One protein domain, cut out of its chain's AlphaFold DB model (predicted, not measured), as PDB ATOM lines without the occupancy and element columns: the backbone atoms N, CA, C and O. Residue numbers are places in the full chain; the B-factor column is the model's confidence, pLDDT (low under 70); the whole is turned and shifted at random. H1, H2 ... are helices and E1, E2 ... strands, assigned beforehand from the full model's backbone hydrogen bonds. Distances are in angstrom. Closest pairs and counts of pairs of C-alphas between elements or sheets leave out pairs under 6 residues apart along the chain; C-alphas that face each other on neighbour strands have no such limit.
ATOM      1  N   GLU A   4      35.148  37.573 -26.222       74.25
ATOM      2  CA  GLU A   4      35.570  36.964 -24.971       74.25
ATOM      3  C   GLU A   4      35.056  35.523 -24.946       74.25
ATOM      4  O   GLU A   4      33.897  35.254 -25.283       74.25
ATOM      5  N   SER A   5      35.958  34.586 -24.660       80.50
ATOM      6  CA  SER A   5      35.629  33.163 -24.584       80.50
ATOM      7  C   SER A   5      35.436  32.785 -23.128       80.50
ATOM      8  O   SER A   5      36.318  33.029 -22.310       80.50
ATOM      9  N   PHE A   6      34.310  32.162 -22.823       82.81
ATOM     10  CA  PHE A   6      33.996  31.668 -21.491       82.81
ATOM     11  C   PHE A   6      33.402  30.263 -21.577       82.81
ATOM     12  O   PHE A   6      32.858  29.861 -22.608       82.81
ATOM     13  N   ALA A   7      33.553  29.498 -20.500       86.88
ATOM     14  CA  ALA A   7      32.932  28.191 -20.363       86.88
ATOM     15  C   ALA A   7      31.554  28.369 -19.729       86.88
ATOM     16  O   ALA A   7      31.446  29.010 -18.689       86.88
ATOM     17  N   VAL A   8      30.525  27.817 -20.371       86.94
ATOM     18  CA  VAL A   8      29.158  27.786 -19.850       86.94
ATOM     19  C   VAL A   8      28.818  26.367 -19.448       86.94
ATOM     20  O   VAL A   8      29.000  25.442 -20.244       86.94
ATOM     21  N   ARG A   9      28.278  26.193 -18.246       89.56
ATOM     22  CA  ARG A   9      27.780  24.899 -17.777       89.56
ATOM     23  C   ARG A   9      26.369  24.655 -18.295       89.56
ATOM     24  O   ARG A   9      25.436  25.329 -17.873       89.56
ATOM     25  N   LEU A  10      26.212  23.684 -19.185       87.56
ATOM     26  CA  LEU A  10      24.931  23.319 -19.792       87.56
ATOM     27  C   LEU A  10      24.475  21.942 -19.324       87.56
ATOM     28  O   LEU A  10      25.295  21.063 -19.067       87.56
ATOM     29  N   ALA A  11      23.165  21.723 -19.259       89.12
ATOM     30  CA  ALA A  11      22.642  20.374 -19.072       89.12
ATOM     31  C   ALA A  11      22.975  19.505 -20.307       89.12
ATOM     32  O   ALA A  11      22.963  20.019 -21.430       89.12
ATOM     33  N   PRO A  12      23.192  18.184 -20.163       89.06
ATOM     34  CA  PRO A  12      23.501  17.297 -21.288       89.06
ATOM     35  C   PRO A  12      22.485  17.377 -22.433       89.06
ATOM     36  O   PRO A  12      22.852  17.329 -23.605       89.06
ATOM     37  N   ALA A  13      21.200  17.557 -22.109       89.06
ATOM     38  CA  ALA A  13      20.144  17.734 -23.104       89.06
ATOM     39  C   ALA A  13      20.289  19.046 -23.897       89.06
ATOM     40  O   ALA A  13      20.134  19.031 -25.117       89.06
ATOM     41  N   GLU A  14      20.638  20.148 -23.225       91.38
ATOM     42  CA  GLU A  14      20.887  21.459 -23.844       91.38
ATOM     43  C   GLU A  14      22.119  21.379 -24.765       91.38
ATOM     44  O   GLU A  14      22.068  21.781 -25.929       91.38
ATOM     45  N   ALA A  15      23.218  20.792 -24.274       90.88
ATOM     46  CA  ALA A  15      24.455  20.625 -25.035       90.88
ATOM     47  C   ALA A  15      24.269  19.709 -26.256       90.88
ATOM     48  O   ALA A  15      24.757  20.019 -27.346       90.88
ATOM     49  N   ARG A  16      23.544  18.592 -26.102       93.25
ATOM     50  CA  ARG A  16      23.204  17.687 -27.209       93.25
ATOM     51  C   ARG A  16      22.354  18.393 -28.259       93.25
ATOM     52  O   ARG A  16      22.718  18.350 -29.430       93.25
ATOM     53  N   TRP A  17      21.292  19.085 -27.844       94.12
ATOM     54  CA  TRP A  17      20.435  19.828 -28.763       94.12
ATOM     55  C   TRP A  17      21.243  20.855 -29.567       94.12
ATOM     56  O   TRP A  17      21.177  20.864 -30.791       94.12
ATOM     57  N   LEU A  18      22.109  21.645 -28.923       93.56
ATOM     58  CA  LEU A  18      22.956  22.611 -29.634       93.56
ATOM     59  C   LEU A  18      23.907  21.957 -30.650       93.56
ATOM     60  O   LEU A  18      24.154  22.544 -31.701       93.56
ATOM     61  N   ARG A  19      24.451  20.766 -30.358       93.88
ATOM     62  CA  ARG A  19      25.289  20.009 -31.309       93.88
ATOM     63  C   ARG A  19      24.482  19.550 -32.521       93.88
ATOM     64  O   ARG A  19      24.962  19.685 -33.642       93.88
ATOM     65  N   GLU A  20      23.269  19.047 -32.301       93.06
ATOM     66  CA  GLU A  20      22.354  18.628 -33.370       93.06
ATOM     67  C   GLU A  20      21.983  19.812 -34.267       93.06
ATOM     68  O   GLU A  20      22.097  19.714 -35.485       93.06
ATOM     69  N   GLN A  21      21.640  20.962 -33.677       92.38
ATOM     70  CA  GLN A  21      21.340  22.176 -34.440       92.38
ATOM     71  C   GLN A  21      22.580  22.719 -35.161       92.38
ATOM     72  O   GLN A  21      22.496  23.136 -36.314       92.38
ATOM     73  N   ALA A  22      23.758  22.679 -34.532       89.62
ATOM     74  CA  ALA A  22      24.995  23.071 -35.196       89.62
ATOM     75  C   ALA A  22      25.274  22.204 -36.431       89.62
ATOM     76  O   ALA A  22      25.601  22.747 -37.483       89.62
ATOM     77  N   ALA A  23      25.090  20.888 -36.329       89.06
ATOM     78  CA  ALA A  23      25.250  19.980 -37.457       89.06
ATOM     79  C   ALA A  23      24.192  20.222 -38.546       89.06
ATOM     80  O   ALA A  23      24.552  20.402 -39.708       89.06
ATOM     81  N   ALA A  24      22.910  20.298 -38.170       87.38
ATOM     82  CA  ALA A  24      21.792  20.472 -39.102       87.38
ATOM     83  C   ALA A  24      21.871  21.784 -39.901       87.38
ATOM     84  O   ALA A  24      21.495  21.825 -41.067       87.38
ATOM     85  N   TYR A  25      22.402  22.848 -39.294       84.62
ATOM     86  CA  TYR A  25      22.523  24.170 -39.916       84.62
ATOM     87  C   TYR A  25      23.943  24.499 -40.407       84.62
ATOM     88  O   TYR A  25      24.230  25.651 -40.743       84.62
ATOM     89  N   GLY A  26      24.851  23.515 -40.439       85.06
ATOM     90  CA  GLY A  26      26.221  23.689 -40.937       85.06
ATOM     91  C   GLY A  26      27.044  24.720 -40.154       85.06
ATOM     92  O   GLY A  26      27.876  25.432 -40.725       85.06
ATOM     93  N   LEU A  27      26.793  24.855 -38.851       84.94
ATOM     94  CA  LEU A  27      27.535  25.750 -37.972       84.94
ATOM     95  C   LEU A  27      28.892  25.126 -37.594       84.94
ATOM     96  O   LEU A  27      28.978  23.922 -37.367       84.94
ATOM     97  N   PRO A  28      29.960  25.934 -37.473       85.88
ATOM     98  CA  PRO A  28      31.309  25.438 -37.199       85.88
ATOM     99  C   PRO A  28      31.465  24.777 -35.825       85.88
ATOM    100  O   PRO A  28      32.318  23.908 -35.666       85.88
ATOM    101  N   ASP A  29      30.690  25.210 -34.826       88.19
ATOM    102  CA  ASP A  29      30.808  24.746 -33.447       88.19
ATOM    103  C   ASP A  29      29.540  25.045 -32.623       88.19
ATOM    104  O   ASP A  29      28.669  25.829 -33.018       88.19
ATOM    105  N   VAL A  30      29.462  24.429 -31.440       90.69
ATOM    106  CA  VAL A  30      28.370  24.605 -30.464       90.69
ATOM    107  C   VAL A  30      28.289  26.049 -29.961       90.69
ATOM    108  O   VAL A  30      27.198  26.598 -29.814       90.69
ATOM    109  N   GLY A  31      29.430  26.709 -29.752       89.44
ATOM    110  CA  GLY A  31      29.478  28.110 -29.332       89.44
ATOM    111  C   GLY A  31      28.809  29.038 -30.349       89.44
ATOM    112  O   GLY A  31      28.181  30.035 -29.984       89.44
ATOM    113  N   LYS A  32      28.859  28.695 -31.637       85.94
ATOM    114  CA  LYS A  32      28.142  29.404 -32.688       85.94
ATOM    115  C   LYS A  32      26.635  29.222 -32.580       85.94
ATOM    116  O   LYS A  32      25.926  30.218 -32.718       85.94
ATOM    117  N   ALA A  33      26.162  28.009 -32.300       90.31
ATOM    118  CA  ALA A  33      24.745  27.749 -32.054       90.31
ATOM    119  C   ALA A  33      24.230  28.571 -30.859       90.31
ATOM    120  O   ALA A  33      23.206  29.246 -30.972       90.31
ATOM    121  N   VAL A  34      24.998  28.645 -29.764       90.19
ATOM    122  CA  VAL A  34      24.666  29.505 -28.612       90.19
ATOM    123  C   VAL A  34      24.553  30.974 -29.027       90.19
ATOM    124  O   VAL A  34      23.610  31.665 -28.650       90.19
ATOM    125  N   ARG A  35      25.468  31.475 -29.862       88.25
ATOM    126  CA  ARG A  35      25.396  32.859 -30.360       88.25
ATOM    127  C   ARG A  35      24.174  33.127 -31.229       88.25
ATOM    128  O   ARG A  35      23.684  34.256 -31.205       88.25
ATOM    129  N   CYS A  36      23.720  32.143 -32.004       86.94
ATOM    130  CA  CYS A  36      22.469  32.246 -32.755       86.94
ATOM    131  C   CYS A  36      21.290  32.387 -31.788       86.94
ATOM    132  O   CYS A  36      20.513  33.323 -31.942       86.94
ATOM    133  N   CYS A  37      21.250  31.573 -30.728       88.19
ATOM    134  CA  CYS A  37      20.241  31.665 -29.670       88.19
ATOM    135  C   CYS A  37      20.231  33.051 -29.000       88.19
ATOM    136  O   CYS A  37      19.192  33.702 -28.917       88.19
ATOM    137  N   VAL A  38      21.403  33.558 -28.595       86.25
ATOM    138  CA  VAL A  38      21.540  34.897 -27.990       86.25
ATOM    139  C   VAL A  38      21.071  35.993 -28.941       86.25
ATOM    140  O   VAL A  38      20.355  36.904 -28.536       86.25
ATOM    141  N   ASN A  39      21.442  35.911 -30.219       84.81
ATOM    142  CA  ASN A  39      21.011  36.892 -31.208       84.81
ATOM    143  C   ASN A  39      19.505  36.843 -31.455       84.81
ATOM    144  O   ASN A  39      18.889  37.901 -31.542       84.81
ATOM    145  N   PHE A  40      18.933  35.646 -31.561       83.50
ATOM    146  CA  PHE A  40      17.502  35.444 -31.730       83.50
ATOM    147  C   PHE A  40      16.726  36.028 -30.546       83.50
ATOM    148  O   PHE A  40      15.853  36.872 -30.746       83.50
ATOM    149  N   ALA A  41      17.104  35.660 -29.318       82.56
ATOM    150  CA  ALA A  41      16.469  36.156 -28.101       82.56
ATOM    151  C   ALA A  41      16.577  37.686 -27.984       82.56
ATOM    152  O   ALA A  41      15.586  38.358 -27.701       82.56
ATOM    153  N   ALA A  42      17.749  38.253 -28.289       78.94
ATOM    154  CA  ALA A  42      17.944  39.699 -28.295       78.94
ATOM    155  C   ALA A  42      17.110  40.414 -29.371       78.94
ATOM    156  O   ALA A  42      16.645  41.528 -29.143       78.94
ATOM    157  N   GLN A  43      16.920  39.799 -30.543       75.69
ATOM    158  CA  GLN A  43      16.237  40.420 -31.682       75.69
ATOM    159  C   GLN A  43      14.723  40.310 -31.641       75.69
ATOM    160  O   GLN A  43      14.042  41.246 -32.055       75.69
ATOM    161  N   ARG A  44      14.178  39.196 -31.147       71.75
ATOM    162  CA  ARG A  44      12.726  39.038 -31.064       71.75
ATOM    163  C   ARG A  44      12.076  39.961 -30.044       71.75
ATOM    164  O   ARG A  44      10.854  40.079 -30.046       71.75
ATOM    165  N   GLY A  45      12.856  40.582 -29.156       58.75
ATOM    166  CA  GLY A  45      12.301  41.322 -28.027       58.75
ATOM    167  C   GLY A  45      11.433  40.434 -27.132       58.75
ATOM    168  O   GLY A  45      10.698  40.966 -26.302       58.75
ATOM    169  N   SER A  46      11.512  39.101 -27.304       52.34
ATOM    170  CA  SER A  46      10.936  38.117 -26.399       52.34
ATOM    171  C   SER A  46      11.484  38.470 -25.036       52.34
ATOM    172  O   SER A  46      12.691  38.374 -24.817       52.34
ATOM    173  N   ALA A  47      10.600  39.019 -24.205       49.09
ATOM    174  CA  ALA A  47      10.911  39.606 -22.920       49.09
ATOM    175  C   ALA A  47      11.989  38.772 -22.238       49.09
ATOM    176  O   ALA A  47      11.758  37.585 -22.019       49.09
ATOM    177  N   ARG A  48      13.158  39.401 -22.020       54.16
ATOM    178  CA  ARG A  48      14.261  38.972 -21.149       54.16
ATOM    179  C   ARG A  48      13.929  37.618 -20.517       54.16
ATOM    180  O   ARG A  48      13.131  37.653 -19.575       54.16
ATOM    181  N   PRO A  49      14.414  36.479 -21.064       54.31
ATOM    182  CA  PRO A  49      13.939  35.159 -20.657       54.31
ATOM    183  C   PRO A  49      13.936  35.141 -19.132       54.31
ATOM    184  O   PRO A  49      14.974  35.479 -18.554       54.31
ATOM    185  N   PRO A  50      12.756  34.968 -18.502       52.03
ATOM    186  CA  PRO A  50      12.486  35.449 -17.153       52.03
ATOM    187  C   PRO A  50      13.514  34.825 -16.252       52.03
ATOM    188  O   PRO A  50      13.371  33.630 -16.056       52.03
ATOM    189  N   ALA A  51      14.528  35.603 -15.823       50.28
ATOM    190  CA  ALA A  51      15.806  35.122 -15.295       50.28
ATOM    191  C   ALA A  51      15.596  33.778 -14.624       50.28
ATOM    192  O   ALA A  51      15.188  33.724 -13.459       50.28
ATOM    193  N   LEU A  52      15.710  32.703 -15.415       51.06
ATOM    194  CA  LEU A  52      15.362  31.408 -14.890       51.06
ATOM    195  C   LEU A  52      16.588  31.166 -14.046       51.06
ATOM    196  O   LEU A  52      17.673  30.922 -14.572       51.06
ATOM    197  N   SER A  53      16.446  31.372 -12.738       52.19
ATOM    198  CA  SER A  53      17.414  30.915 -11.761       52.19
ATOM    199  C   SER A  53      17.318  29.396 -11.801       52.19
ATOM    200  O   SER A  53      16.728  28.745 -10.944       52.19
ATOM    201  N   LEU A  54      17.787  28.841 -12.917       61.03
ATOM    202  CA  LEU A  54      17.946  27.433 -13.122       61.03
ATOM    203  C   LEU A  54      19.131  27.115 -12.246       61.03
ATOM    204  O   LEU A  54      20.252  27.531 -12.538       61.03
ATOM    205  N   ALA A  55      18.877  26.387 -11.164       62.06
ATOM    206  CA  ALA A  55      19.954  25.738 -10.447       62.06
ATOM    207  C   ALA A  55      20.875  25.067 -11.479       62.06
ATOM    208  O   ALA A  55      20.398  24.503 -12.479       62.06
ATOM    209  N   ALA A  56      22.189  25.205 -11.287       62.72
ATOM    210  CA  ALA A  56      23.157  24.502 -12.115       62.72
ATOM    211  C   ALA A  56      22.749  23.017 -12.159       62.72
ATOM    212  O   ALA A  56      22.392  22.469 -11.111       62.72
ATOM    213  N   PRO A  57      22.710  22.386 -13.343       67.88
ATOM    214  CA  PRO A  57      22.280  21.003 -13.417       67.88
ATOM    215  C   PRO A  57      23.304  20.146 -12.660       67.88
ATOM    216  O   PRO A  57      24.503  20.431 -12.715       67.88
ATOM    217  N   GLU A  58      22.835  19.138 -11.914       71.56
ATOM    218  CA  GLU A  58      23.726  18.264 -11.128       71.56
ATOM    219  C   GLU A  58      24.777  17.599 -12.023       71.56
ATOM    220  O   GLU A  58      25.951  17.509 -11.664       71.56
ATOM    221  N   GLU A  59      24.365  17.240 -13.238       79.69
ATOM    222  CA  GLU A  59      25.238  16.838 -14.329       79.69
ATOM    223  C   GLU A  59      25.287  17.982 -15.341       79.69
ATOM    224  O   GLU A  59      24.287  18.294 -15.989       79.69
ATOM    225  N   ALA A  60      26.439  18.645 -15.445       83.19
ATOM    226  CA  ALA A  60      26.654  19.753 -16.366       83.19
ATOM    227  C   ALA A  60      27.874  19.488 -17.248       83.19
ATOM    228  O   ALA A  60      28.919  19.062 -16.756       83.19
ATOM    229  N   GLU A  61      27.753  19.798 -18.533       87.19
ATOM    230  CA  GLU A  61      28.857  19.810 -19.484       87.19
ATOM    231  C   GLU A  61      29.341  21.247 -19.689       87.19
ATOM    232  O   GLU A  61      28.540  22.161 -19.891       87.19
ATOM    233  N   GLU A  62      30.657  21.457 -19.659       87.94
ATOM    234  CA  GLU A  62      31.247  22.753 -19.989       87.94
ATOM    235  C   GLU A  62      31.346  22.921 -21.504       87.94
ATOM    236  O   GLU A  62      32.002  22.147 -22.207       87.94
ATOM    237  N   VAL A  63      30.703  23.968 -22.011       86.56
ATOM    238  CA  VAL A  63      30.746  24.345 -23.419       86.56
ATOM    239  C   VAL A  63      31.459  25.681 -23.552       86.56
ATOM    240  O   VAL A  63      31.064  26.676 -22.951       86.56
ATOM    241  N   ALA A  64      32.508  25.714 -24.375       87.56
ATOM    242  CA  ALA A  64      33.199  26.951 -24.707       87.56
ATOM    243  C   ALA A  64      32.328  27.813 -25.634       87.56
ATOM    244  O   ALA A  64      31.956  27.395 -26.735       87.56
ATOM    245  N   VAL A  65      32.029  29.035 -25.200       85.38
ATOM    246  CA  VAL A  65      31.232  30.011 -25.945       85.38
ATOM    247  C   VAL A  65      32.036  31.295 -26.098       85.38
ATOM    248  O   VAL A  65      32.564  31.832 -25.131       85.38
ATOM    249  N   ALA A  66      32.121  31.805 -27.328       85.56
ATOM    250  CA  ALA A  66      32.815  33.055 -27.636       85.56
ATOM    251  C   ALA A  66      31.816  34.149 -28.029       85.56
ATOM    252  O   ALA A  66      31.487  34.301 -29.213       85.56
ATOM    253  N   LEU A  67      31.314  34.913 -27.057       80.31
ATOM    254  CA  LEU A  67      30.397  36.020 -27.337       80.31
ATOM    255  C   LEU A  67      31.160  37.269 -27.789       80.31
ATOM    256  O   LEU A  67      32.256  37.567 -27.330       80.31
ATOM    257  N   ALA A  68      30.567  38.024 -28.715       80.75
ATOM    258  CA  ALA A  68      31.022  39.387 -28.977       80.75
ATOM    259  C   ALA A  68      30.607  40.297 -27.808       80.75
ATOM    260  O   ALA A  68      29.530  40.092 -27.252       80.75
ATOM    261  N   GLY A  69      31.390  41.335 -27.493       76.88
ATOM    262  CA  GLY A  69      31.149  42.176 -26.305       76.88
ATOM    263  C   GLY A  69      29.719  42.724 -26.160       76.88
ATOM    264  O   GLY A  69      29.183  42.760 -25.060       76.88
ATOM    265  N   GLY A  70      29.035  43.061 -27.259       77.56
ATOM    266  CA  GLY A  70      27.633  43.493 -27.193       77.56
ATOM    267  C   GLY A  70      26.620  42.368 -26.907       77.56
ATOM    268  O   GLY A  70      25.588  42.615 -26.292       77.56
ATOM    269  N   GLN A  71      26.931  41.123 -27.285       79.06
ATOM    270  CA  GLN A  71      26.139  39.940 -26.915       79.06
ATOM    271  C   GLN A  71      26.306  39.635 -25.425       79.06
ATOM    272  O   GLN A  71      25.329  39.373 -24.737       79.06
ATOM    273  N   GLU A  72      27.538  39.701 -24.926       81.06
ATOM    274  CA  GLU A  72      27.842  39.489 -23.512       81.06
ATOM    275  C   GLU A  72      27.178  40.551 -22.626       81.06
ATOM    276  O   GLU A  72      26.514  40.208 -21.648       81.06
ATOM    277  N   ALA A  73      27.291  41.829 -23.003       80.69
ATOM    278  CA  ALA A  73      26.630  42.927 -22.308       80.69
ATOM    279  C   ALA A  73      25.111  42.710 -22.244       80.69
ATOM    280  O   ALA A  73      24.524  42.804 -21.168       80.69
ATOM    281  N   TRP A  74      24.484  42.317 -23.361       83.50
ATOM    282  CA  TRP A  74      23.056  42.002 -23.398       83.50
ATOM    283  C   TRP A  74      22.689  40.808 -22.502       83.50
ATOM    284  O   TRP A  74      21.739  40.897 -21.725       83.50
ATOM    285  N   VAL A  75      23.457  39.714 -22.530       81.38
ATOM    286  CA  VAL A  75      23.207  38.547 -21.663       81.38
ATOM    287  C   VAL A  75      23.310  38.935 -20.184       81.38
ATOM    288  O   VAL A  75      22.461  38.540 -19.391       81.38
ATOM    289  N   LYS A  76      24.269  39.789 -19.806       80.50
ATOM    290  CA  LYS A  76      24.382  40.331 -18.439       80.50
ATOM    291  C   LYS A  76      23.162  41.159 -18.028       80.50
ATOM    292  O   LYS A  76      22.788  41.152 -16.854       80.50
ATOM    293  N   THR A  77      22.478  41.812 -18.973       79.31
ATOM    294  CA  THR A  77      21.197  42.477 -18.679       79.31
ATOM    295  C   THR A  77      20.067  41.499 -18.380       79.31
ATOM    296  O   THR A  77      19.058  41.937 -17.840       79.31
ATOM    297  N   CYS A  78      20.207  40.195 -18.660       72.88
ATOM    298  CA  CYS A  78      19.166  39.203 -18.387       72.88
ATOM    299  C   CYS A  78      19.026  38.864 -16.893       72.88
ATOM    300  O   CYS A  78      17.944  38.459 -16.475       72.88
ATOM    301  N   GLY A  79      20.001  39.225 -16.049       67.56
ATOM    302  CA  GLY A  79      20.001  38.949 -14.604       67.56
ATOM    303  C   GLY A  79      20.466  37.525 -14.269       67.56
ATOM    304  O   GLY A  79      20.411  36.644 -15.120       67.56
ATOM    305  N   GLY A  80      20.918  37.311 -13.029       74.19
ATOM    306  CA  GLY A  80      21.596  36.071 -12.625       74.19
ATOM    307  C   GLY A  80      23.083  36.054 -13.002       74.19
ATOM    308  O   GLY A  80      23.645  37.076 -13.399       74.19
ATOM    309  N   ASP A  81      23.729  34.901 -12.835       82.94
ATOM    310  CA  ASP A  81      25.065  34.642 -13.372       82.94
ATOM    311  C   ASP A  81      25.012  34.344 -14.883       82.94
ATOM    312  O   ASP A  81      23.947  34.107 -15.461       82.94
ATOM    313  N   LEU A  82      26.178  34.384 -15.532       82.56
ATOM    314  CA  LEU A  82      26.298  34.202 -16.978       82.56
ATOM    315  C   LEU A  82      25.775  32.836 -17.442       82.56
ATOM    316  O   LEU A  82      25.134  32.774 -18.492       82.56
ATOM    317  N   ASP A  83      25.988  31.772 -16.664       85.94
ATOM    318  CA  ASP A  83      25.551  30.426 -17.033       85.94
ATOM    319  C   ASP A  83      24.030  30.338 -17.006       85.94
ATOM    320  O   ASP A  83      23.413  29.929 -17.989       85.94
ATOM    321  N   SER A  84      23.412  30.803 -15.921       82.88
ATOM    322  CA  SER A  84      21.954  30.865 -15.793       82.88
ATOM    323  C   SER A  84      21.316  31.687 -16.920       82.88
ATOM    324  O   SER A  84      20.317  31.268 -17.511       82.88
ATOM    325  N   ALA A  85      21.914  32.829 -17.271       85.25
ATOM    326  CA  ALA A  85      21.419  33.686 -18.343       85.25
ATOM    327  C   ALA A  85      21.529  33.017 -19.726       85.25
ATOM    328  O   ALA A  85      20.568  33.033 -20.500       85.25
ATOM    329  N   VAL A  86      22.668  32.386 -20.040       87.25
ATOM    330  CA  VAL A  86      22.860  31.662 -21.307       87.25
ATOM    331  C   VAL A  86      21.929  30.452 -21.397       87.25
ATOM    332  O   VAL A  86      21.318  30.233 -22.442       87.25
ATOM    333  N   ARG A  87      21.752  29.698 -20.309       87.19
ATOM    334  CA  ARG A  87      20.817  28.567 -20.266       87.19
ATOM    335  C   ARG A  87      19.376  29.004 -20.475       87.19
ATOM    336  O   ARG A  87      18.681  28.402 -21.283       87.19
ATOM    337  N   GLY A  88      18.942  30.083 -19.821       85.44
ATOM    338  CA  GLY A  88      17.605  30.644 -20.031       85.44
ATOM    339  C   GLY A  88      17.353  31.025 -21.494       85.44
ATOM    340  O   GLY A  88      16.280  30.758 -22.029       85.44
ATOM    341  N   VAL A  89      18.365  31.578 -22.168       87.06
ATOM    342  CA  VAL A  89      18.316  31.857 -23.611       87.06
ATOM    343  C   VAL A  89      18.211  30.572 -24.436       87.06
ATOM    344  O   VAL A  89      17.410  30.522 -25.367       87.06
ATOM    345  N   ILE A  90      18.998  29.542 -24.118       89.50
ATOM    346  CA  ILE A  90      18.975  28.260 -24.837       89.50
ATOM    347  C   ILE A  90      17.612  27.588 -24.690       89.50
ATOM    348  O   ILE A  90      17.026  27.214 -25.699       89.50
ATOM    349  N   VAL A  91      17.075  27.501 -23.471       87.56
ATOM    350  CA  VAL A  91      15.750  26.918 -23.206       87.56
ATOM    351  C   VAL A  91      14.669  27.648 -24.004       87.56
ATOM    352  O   VAL A  91      13.890  27.007 -24.700       87.56
ATOM    353  N   ALA A  92      14.682  28.984 -24.010       84.94
ATOM    354  CA  ALA A  92      13.744  29.759 -24.822       84.94
ATOM    355  C   ALA A  92      13.890  29.487 -26.333       84.94
ATOM    356  O   ALA A  92      12.910  29.533 -27.072       84.94
ATOM    357  N   CYS A  93      15.103  29.196 -26.809       88.12
ATOM    358  CA  CYS A  93      15.341  28.833 -28.207       88.12
ATOM    359  C   CYS A  93      14.947  27.387 -28.529       88.12
ATOM    360  O   CYS A  93      14.601  27.114 -29.672       88.12
ATOM    361  N   MET A  94      14.968  26.479 -27.550       89.44
ATOM    362  CA  MET A  94      14.458  25.111 -27.696       89.44
ATOM    363  C   MET A  94      12.931  25.070 -27.834       89.44
ATOM    364  O   MET A  94      12.402  24.145 -28.440       89.44
ATOM    365  N   GLU A  95      12.229  26.056 -27.272       86.31
ATOM    366  CA  GLU A  95      10.775  26.221 -27.413       86.31
ATOM    367  C   GLU A  95      10.373  26.955 -28.702       86.31
ATOM    368  O   GLU A  95       9.214  26.907 -29.115       86.31
ATOM    369  N   ALA A  96      11.319  27.654 -29.332       84.19
ATOM    370  CA  ALA A  96      11.111  28.342 -30.595       84.19
ATOM    371  C   ALA A  96      11.311  27.399 -31.788       84.19
ATOM    372  O   ALA A  96      11.955  26.354 -31.696       84.19
ATOM    373  N   ASP A  97      10.790  27.800 -32.944       84.88
ATOM    374  CA  ASP A  97      11.062  27.094 -34.187       84.88
ATOM    375  C   ASP A  97      12.560  27.214 -34.532       84.88
ATOM    376  O   ASP A  97      13.108  28.318 -34.645       84.88
ATOM    377  N   ALA A  98      13.238  26.072 -34.691       85.19
ATOM    378  CA  ALA A  98      14.672  26.017 -34.975       85.19
ATOM    379  C   ALA A  98      15.044  26.798 -36.245       85.19
ATOM    380  O   ALA A  98      16.123  27.390 -36.324       85.19
ATOM    381  N   GLN A  99      14.134  26.886 -37.215       81.69
ATOM    382  CA  GLN A  99      14.326  27.669 -38.423       81.69
ATOM    383  C   GLN A  99      14.351  29.170 -38.150       81.69
ATOM    384  O   GLN A  99      15.098  29.906 -38.798       81.69
ATOM    385  N   GLU A 100      13.580  29.644 -37.180       80.94
ATOM    386  CA  GLU A 100      13.604  31.045 -36.768       80.94
ATOM    387  C   GLU A 100      14.880  31.381 -35.985       80.94
ATOM    388  O   GLU A 100      15.421  32.479 -36.136       80.94
ATOM    389  N   VAL A 101      15.395  30.431 -35.195       83.81
ATOM    390  CA  VAL A 101      16.616  30.600 -34.388       83.81
ATOM    391  C   VAL A 101      17.889  30.492 -35.236       83.81
ATOM    392  O   VAL A 101      18.781  31.341 -35.143       83.81
ATOM    393  N   PHE A 102      17.999  29.445 -36.055       83.88
ATOM    394  CA  PHE A 102      19.225  29.068 -36.769       83.88
ATOM    395  C   PHE A 102      19.156  29.323 -38.272       83.88
ATOM    396  O   PHE A 102      20.191  29.532 -38.904       83.88
ATOM    397  N   GLY A 103      17.960  29.364 -38.858       72.44
ATOM    398  CA  GLY A 103      17.786  29.614 -40.285       72.44
ATOM    399  C   GLY A 103      18.064  31.063 -40.698       72.44
ATOM    400  O   GLY A 103      18.486  31.343 -41.825       72.44
ATOM    401  N   VAL A 104      17.885  32.019 -39.785       62.97
ATOM    402  CA  VAL A 104      18.181  33.439 -40.024       62.97
ATOM    403  C   VAL A 104      19.664  33.706 -39.732       62.97
ATOM    404  O   VAL A 104      20.026  34.442 -38.814       62.97
ATOM    405  N   VAL A 105      20.589  33.106 -40.494       53.16
ATOM    406  CA  VAL A 105      22.020  33.382 -40.279       53.16
ATOM    407  C   VAL A 105      22.377  34.761 -40.830       53.16
ATOM    408  O   VAL A 105      22.856  34.926 -41.951       53.16
ATOM    409  N   ARG A 106      22.280  35.778 -39.976       53.12
ATOM    410  CA  ARG A 106      23.190  36.922 -40.041       53.12
ATOM    411  C   ARG A 106      24.018  36.972 -38.777       53.12
ATOM    412  O   ARG A 106      23.781  37.740 -37.861       53.12
ATOM    413  N   CYS A 107      25.145  36.270 -38.823       51.41
ATOM    414  CA  CYS A 107      26.267  36.439 -37.893       51.41
ATOM    415  C   CYS A 107      26.867  37.864 -37.871       51.41
ATOM    416  O   CYS A 107      27.873  38.092 -37.201       51.41
ATOM    417  N   LYS A 108      26.280  38.784 -38.646       50.69
ATOM    418  CA  LYS A 108      26.627  40.192 -38.818       50.69
ATOM    419  C   LYS A 108      25.638  41.141 -38.123       50.69
ATOM    420  O   LYS A 108      25.700  42.341 -38.368       50.69
ATOM    421  N   THR A 109      24.713  40.646 -37.302       53.56
ATOM    422  CA  THR A 109      23.878  41.515 -36.466       53.56
ATOM    423  C   THR A 109      24.707  42.016 -35.284       53.56
ATOM    424  O   THR A 109      25.156  41.230 -34.448       53.56
ATOM    425  N   ASN A 110      24.953  43.328 -35.247       52.22
ATOM    426  CA  ASN A 110      25.522  44.023 -34.095       52.22
ATOM    427  C   ASN A 110      24.486  44.008 -32.966       52.22
ATOM    428  O   ASN A 110      23.675  44.924 -32.852       52.22
ATOM    429  N   THR A 111      24.486  42.954 -32.156       52.59
ATOM    430  CA  THR A 111      23.770  42.954 -30.878       52.59
ATOM    431  C   THR A 111      24.431  44.003 -29.991       52.59
ATOM    432  O   THR A 111      25.598  43.848 -29.636       52.59
ATOM    433  N   SER A 112      23.729  45.102 -29.714       55.03
ATOM    434  CA  SER A 112      24.144  46.133 -28.759       55.03
ATOM    435  C   SER A 112      23.561  45.868 -27.373       55.03
ATOM    436  O   SER A 112      22.558  45.171 -27.237       55.03
ATOM    437  N   GLU A 113      24.162  46.479 -26.352       47.69
ATOM    438  CA  GLU A 113      23.724  46.406 -24.949       47.69
ATOM    439  C   GLU A 113      22.240  46.775 -24.753       47.69
ATOM    440  O   GLU A 113      21.559  46.183 -23.924       47.69
ATOM    441  N   ALA A 114      21.704  47.684 -25.575       49.16
ATOM    442  CA  ALA A 114      20.305  48.117 -25.542       49.16
ATOM    443  C   ALA A 114      19.312  47.180 -26.276       49.16
ATOM    444  O   ALA A 114      18.144  47.532 -26.423       49.16
ATOM    445  N   GLY A 115      19.751  46.016 -26.774       53.22
ATOM    446  CA  GLY A 115      19.025  45.271 -27.814       53.22
ATOM    447  C   GLY A 115      19.305  45.852 -29.210       53.22
ATOM    448  O   GLY A 115      20.130  46.766 -29.331       53.22
ATOM    449  N   PRO A 116      18.719  45.315 -30.296       49.88
ATOM    450  CA  PRO A 116      18.970  45.842 -31.636       49.88
ATOM    451  C   PRO A 116      18.408  47.270 -31.788       49.88
ATOM    452  O   PRO A 116      17.415  47.613 -31.144       49.88
ATOM    453  N   PRO A 117      18.970  48.105 -32.684       45.41
ATOM    454  CA  PRO A 117      18.242  49.271 -33.174       45.41
ATOM    455  C   PRO A 117      16.917  48.811 -33.813       45.41
ATOM    456  O   PRO A 117      16.884  47.719 -34.393       45.41
ATOM    457  N   PRO A 118      15.834  49.613 -33.750       42.59
ATOM    458  CA  PRO A 118      14.579  49.271 -34.406       42.59
ATOM    459  C   PRO A 118      14.865  49.105 -35.898       42.59
ATOM    460  O   PRO A 118      15.201  50.062 -36.594       42.59
ATOM    461  N   SER A 119      14.815  47.872 -36.386       46.03
ATOM    462  CA  SER A 119      14.910  47.606 -37.811       46.03
ATOM    463  C   SER A 119      13.671  46.832 -38.219       46.03
ATOM    464  O   SER A 119      13.537  45.645 -37.939       46.03
ATOM    465  N   ASP A 120      12.771  47.524 -38.917       42.06
ATOM    466  CA  ASP A 120      11.559  46.998 -39.563       42.06
ATOM    467  C   ASP A 120      11.852  45.984 -40.688       42.06
ATOM    468  O   ASP A 120      11.070  45.807 -41.619       42.06
ATOM    469  N   ARG A 121      13.018  45.331 -40.685       44.91
ATOM    470  CA  ARG A 121      13.418  44.398 -41.737       44.91
ATOM    471  C   ARG A 121      14.049  43.158 -41.139       44.91
ATOM    472  O   ARG A 121      15.270  43.012 -41.125       44.91
ATOM    473  N   TRP A 122      13.181  42.220 -40.772       48.22
ATOM    474  CA  TRP A 122      13.486  40.798 -40.869       48.22
ATOM    475  C   TRP A 122      13.844  40.504 -42.333       48.22
ATOM    476  O   TRP A 122      12.981  40.296 -43.181       48.22
ATOM    477  N   GLN A 123      15.127  40.610 -42.678       49.69
ATOM    478  CA  GLN A 123      15.625  40.160 -43.975       49.69
ATOM    479  C   GLN A 123      15.766  38.648 -43.855       49.69
ATOM    480  O   GLN A 123      16.480  38.198 -42.964       49.69
ATOM    481  N   GLY A 124      15.023  37.915 -44.687       47.06
ATOM    482  CA  GLY A 124      14.817  36.468 -44.591       47.06
ATOM    483  C   GLY A 124      16.080  35.602 -44.533       47.06
ATOM    484  O   GLY A 124      17.213  36.084 -44.487       47.06
ATOM    485  N   LEU A 125      15.841  34.291 -44.517       48.19
ATOM    486  CA  LEU A 125      16.840  33.237 -44.329       48.19
ATOM    487  C   LEU A 125      18.089  33.446 -45.197       48.19
ATOM    488  O   LEU A 125      18.006  33.870 -46.351       48.19
ATOM    489  N   CYS A 126      19.260  33.127 -44.647       51.78
ATOM    490  CA  CYS A 126      20.459  33.010 -45.472       51.78
ATOM    491  C   CYS A 126      20.412  31.707 -46.292       51.78
ATOM    492  O   CYS A 126      19.639  30.805 -45.977       51.78
ATOM    493  N   GLU A 127      21.295  31.562 -47.283       52.72
ATOM    494  CA  GLU A 127      21.412  30.330 -48.084       52.72
ATOM    495  C   GLU A 127      21.576  29.063 -47.232       52.72
ATOM    496  O   GLU A 127      20.871  28.085 -47.459       52.72
ATOM    497  N   ALA A 128      22.440  29.093 -46.211       55.34
ATOM    498  CA  ALA A 128      22.652  27.945 -45.325       55.34
ATOM    499  C   ALA A 128      21.390  27.588 -44.519       55.34
ATOM    500  O   ALA A 128      21.060  26.420 -44.353       55.34
ATOM    501  N   GLY A 129      20.644  28.596 -44.068       54.03
ATOM    502  CA  GLY A 129      19.391  28.404 -43.352       54.03
ATOM    503  C   GLY A 129      18.257  27.927 -44.251       54.03
ATOM    504  O   GLY A 129      17.431  27.134 -43.809       54.03
ATOM    505  N   ALA A 130      18.221  28.370 -45.509       59.00
ATOM    506  CA  ALA A 130      17.258  27.904 -46.504       59.00
ATOM    507  C   ALA A 130      17.525  26.445 -46.926       59.00
ATOM    508  O   ALA A 130      16.583  25.663 -47.059       59.00
ATOM    509  N   ALA A 131      18.796  26.056 -47.077       60.47
ATOM    510  CA  ALA A 131      19.183  24.672 -47.346       60.47
ATOM    511  C   ALA A 131      18.790  23.744 -46.181       60.47
ATOM    512  O   ALA A 131      18.072  22.770 -46.395       60.47
ATOM    513  N   ALA A 132      19.144  24.118 -44.947       60.00
ATOM    514  CA  ALA A 132      18.817  23.339 -43.753       60.00
ATOM    515  C   ALA A 132      17.302  23.153 -43.547       60.00
ATOM    516  O   ALA A 132      16.857  22.044 -43.260       60.00
ATOM    517  N   SER A 133      16.474  24.189 -43.761       57.31
ATOM    518  CA  SER A 133      15.006  24.014 -43.655       57.31
ATOM    519  C   SER A 133      14.427  23.124 -44.738       57.31
ATOM    520  O   SER A 133      13.428  22.450 -44.490       57.31
ATOM    521  N   THR A 134      15.024  23.118 -45.928       59.69
ATOM    522  CA  THR A 134      14.581  22.234 -47.007       59.69
ATOM    523  C   THR A 134      14.838  20.774 -46.631       59.69
ATOM    524  O   THR A 134      13.951  19.941 -46.800       59.69
ATOM    525  N   GLU A 135      16.000  20.468 -46.043       59.97
ATOM    526  CA  GLU A 135      16.339  19.111 -45.591       59.97
ATOM    527  C   GLU A 135      15.509  18.666 -44.373       59.97
ATOM    528  O   GLU A 135      14.993  17.548 -44.362       59.97
TER     529      GLU A 135
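This is residues 4 to 135 of the 146 residues of the protein "Hypothetical protein" of Alexandrium catenella (UniProt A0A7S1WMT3). One helix, H2, runs through the middle of a rounded body, with H1, H3 and H4 packed round it at crossed angles, the short helix H5 also packed on it, and a ribbon of two strands, E1 and E2, along one side. H6 lies out at one end of the longest axis, beyond H5, after a long loop. The printed part has 132 residues, with six named helices and two named strands in the order E1, H1, H2, E2, H3, H4, H5, H6; the sheet E1 - E2 is antiparallel and the class is mostly helix. The whole is compact, with a radius of gyration of the C-alphas of 13.8 A and spans of 38 by 32 by 26 A.

Strand E1, residues 4 to 10, begins at C-alpha 4 at (35.570, 36.964, -24.971) and is 18.1 A long. H1, residues 12 to 24, measures 18.2 A. H2, residues 30 to 44, measures 21.3 A and starts at C-alpha 30 at (28.370, 24.605, -30.464). Strand E2 is residues 61 to 68, 21.9 A. H3 is residues 69 to 76, 10.5 A; H4 is residues 82 to 94, 18.4 A; H5 is residues 98 to 102, 5.8 A. H6, residues 127 to 135, 12.6 A, ends at C-alpha 135 at (16.339, 19.111, -45.591).

H2 is the hub and touches four helices. It touches H1 with its residues 30 to 34 alone, about perpendicular at 89 degrees, the closest C-alphas being those of Arg 19 and Val 30, 5.6 A apart. It touches H4 at 76 degrees, about perpendicular, with the C-alphas of Cys 37 and Cys 93 closest at 5.8 A. It touches H3, closest at the C-alphas of Val 38 and Gln 71, 6.9 A, and H5, closest at those of Phe 40 and Val 101, 5.6 A. The closest C-alphas of H2 and E2 are those of Gly 31 and Val 65, 4.3 A. E1 and E2 are antiparallel neighbours at 146 degrees; N 6 and O 65, 2.9 A, and N 63 and O 8, 2.9 A, are within hydrogen-bond range. E1 and H4 come closest at the C-alphas of Val 8 and Asp 83, 5.3 A. H5 and H6 only just touch, with 3 pairs of C-alphas within 8 A, closest Gln 99 and Ser 133 at 6.4 A; H2 and H6 are apart. Every O i to N i+4 pair is within hydrogen-bond range in H1 to H6.

The C-alphas farthest apart are those of Glu 58 and Asp 120, 42.2 A. The printed part has no cut. The links H2 to E2, 16 residues, and H5 to H6, 24 residues, are long. Mean pLDDT of the printed part is 74.0, and residues 45 to 57, 79 and 104 to 135 are under 70.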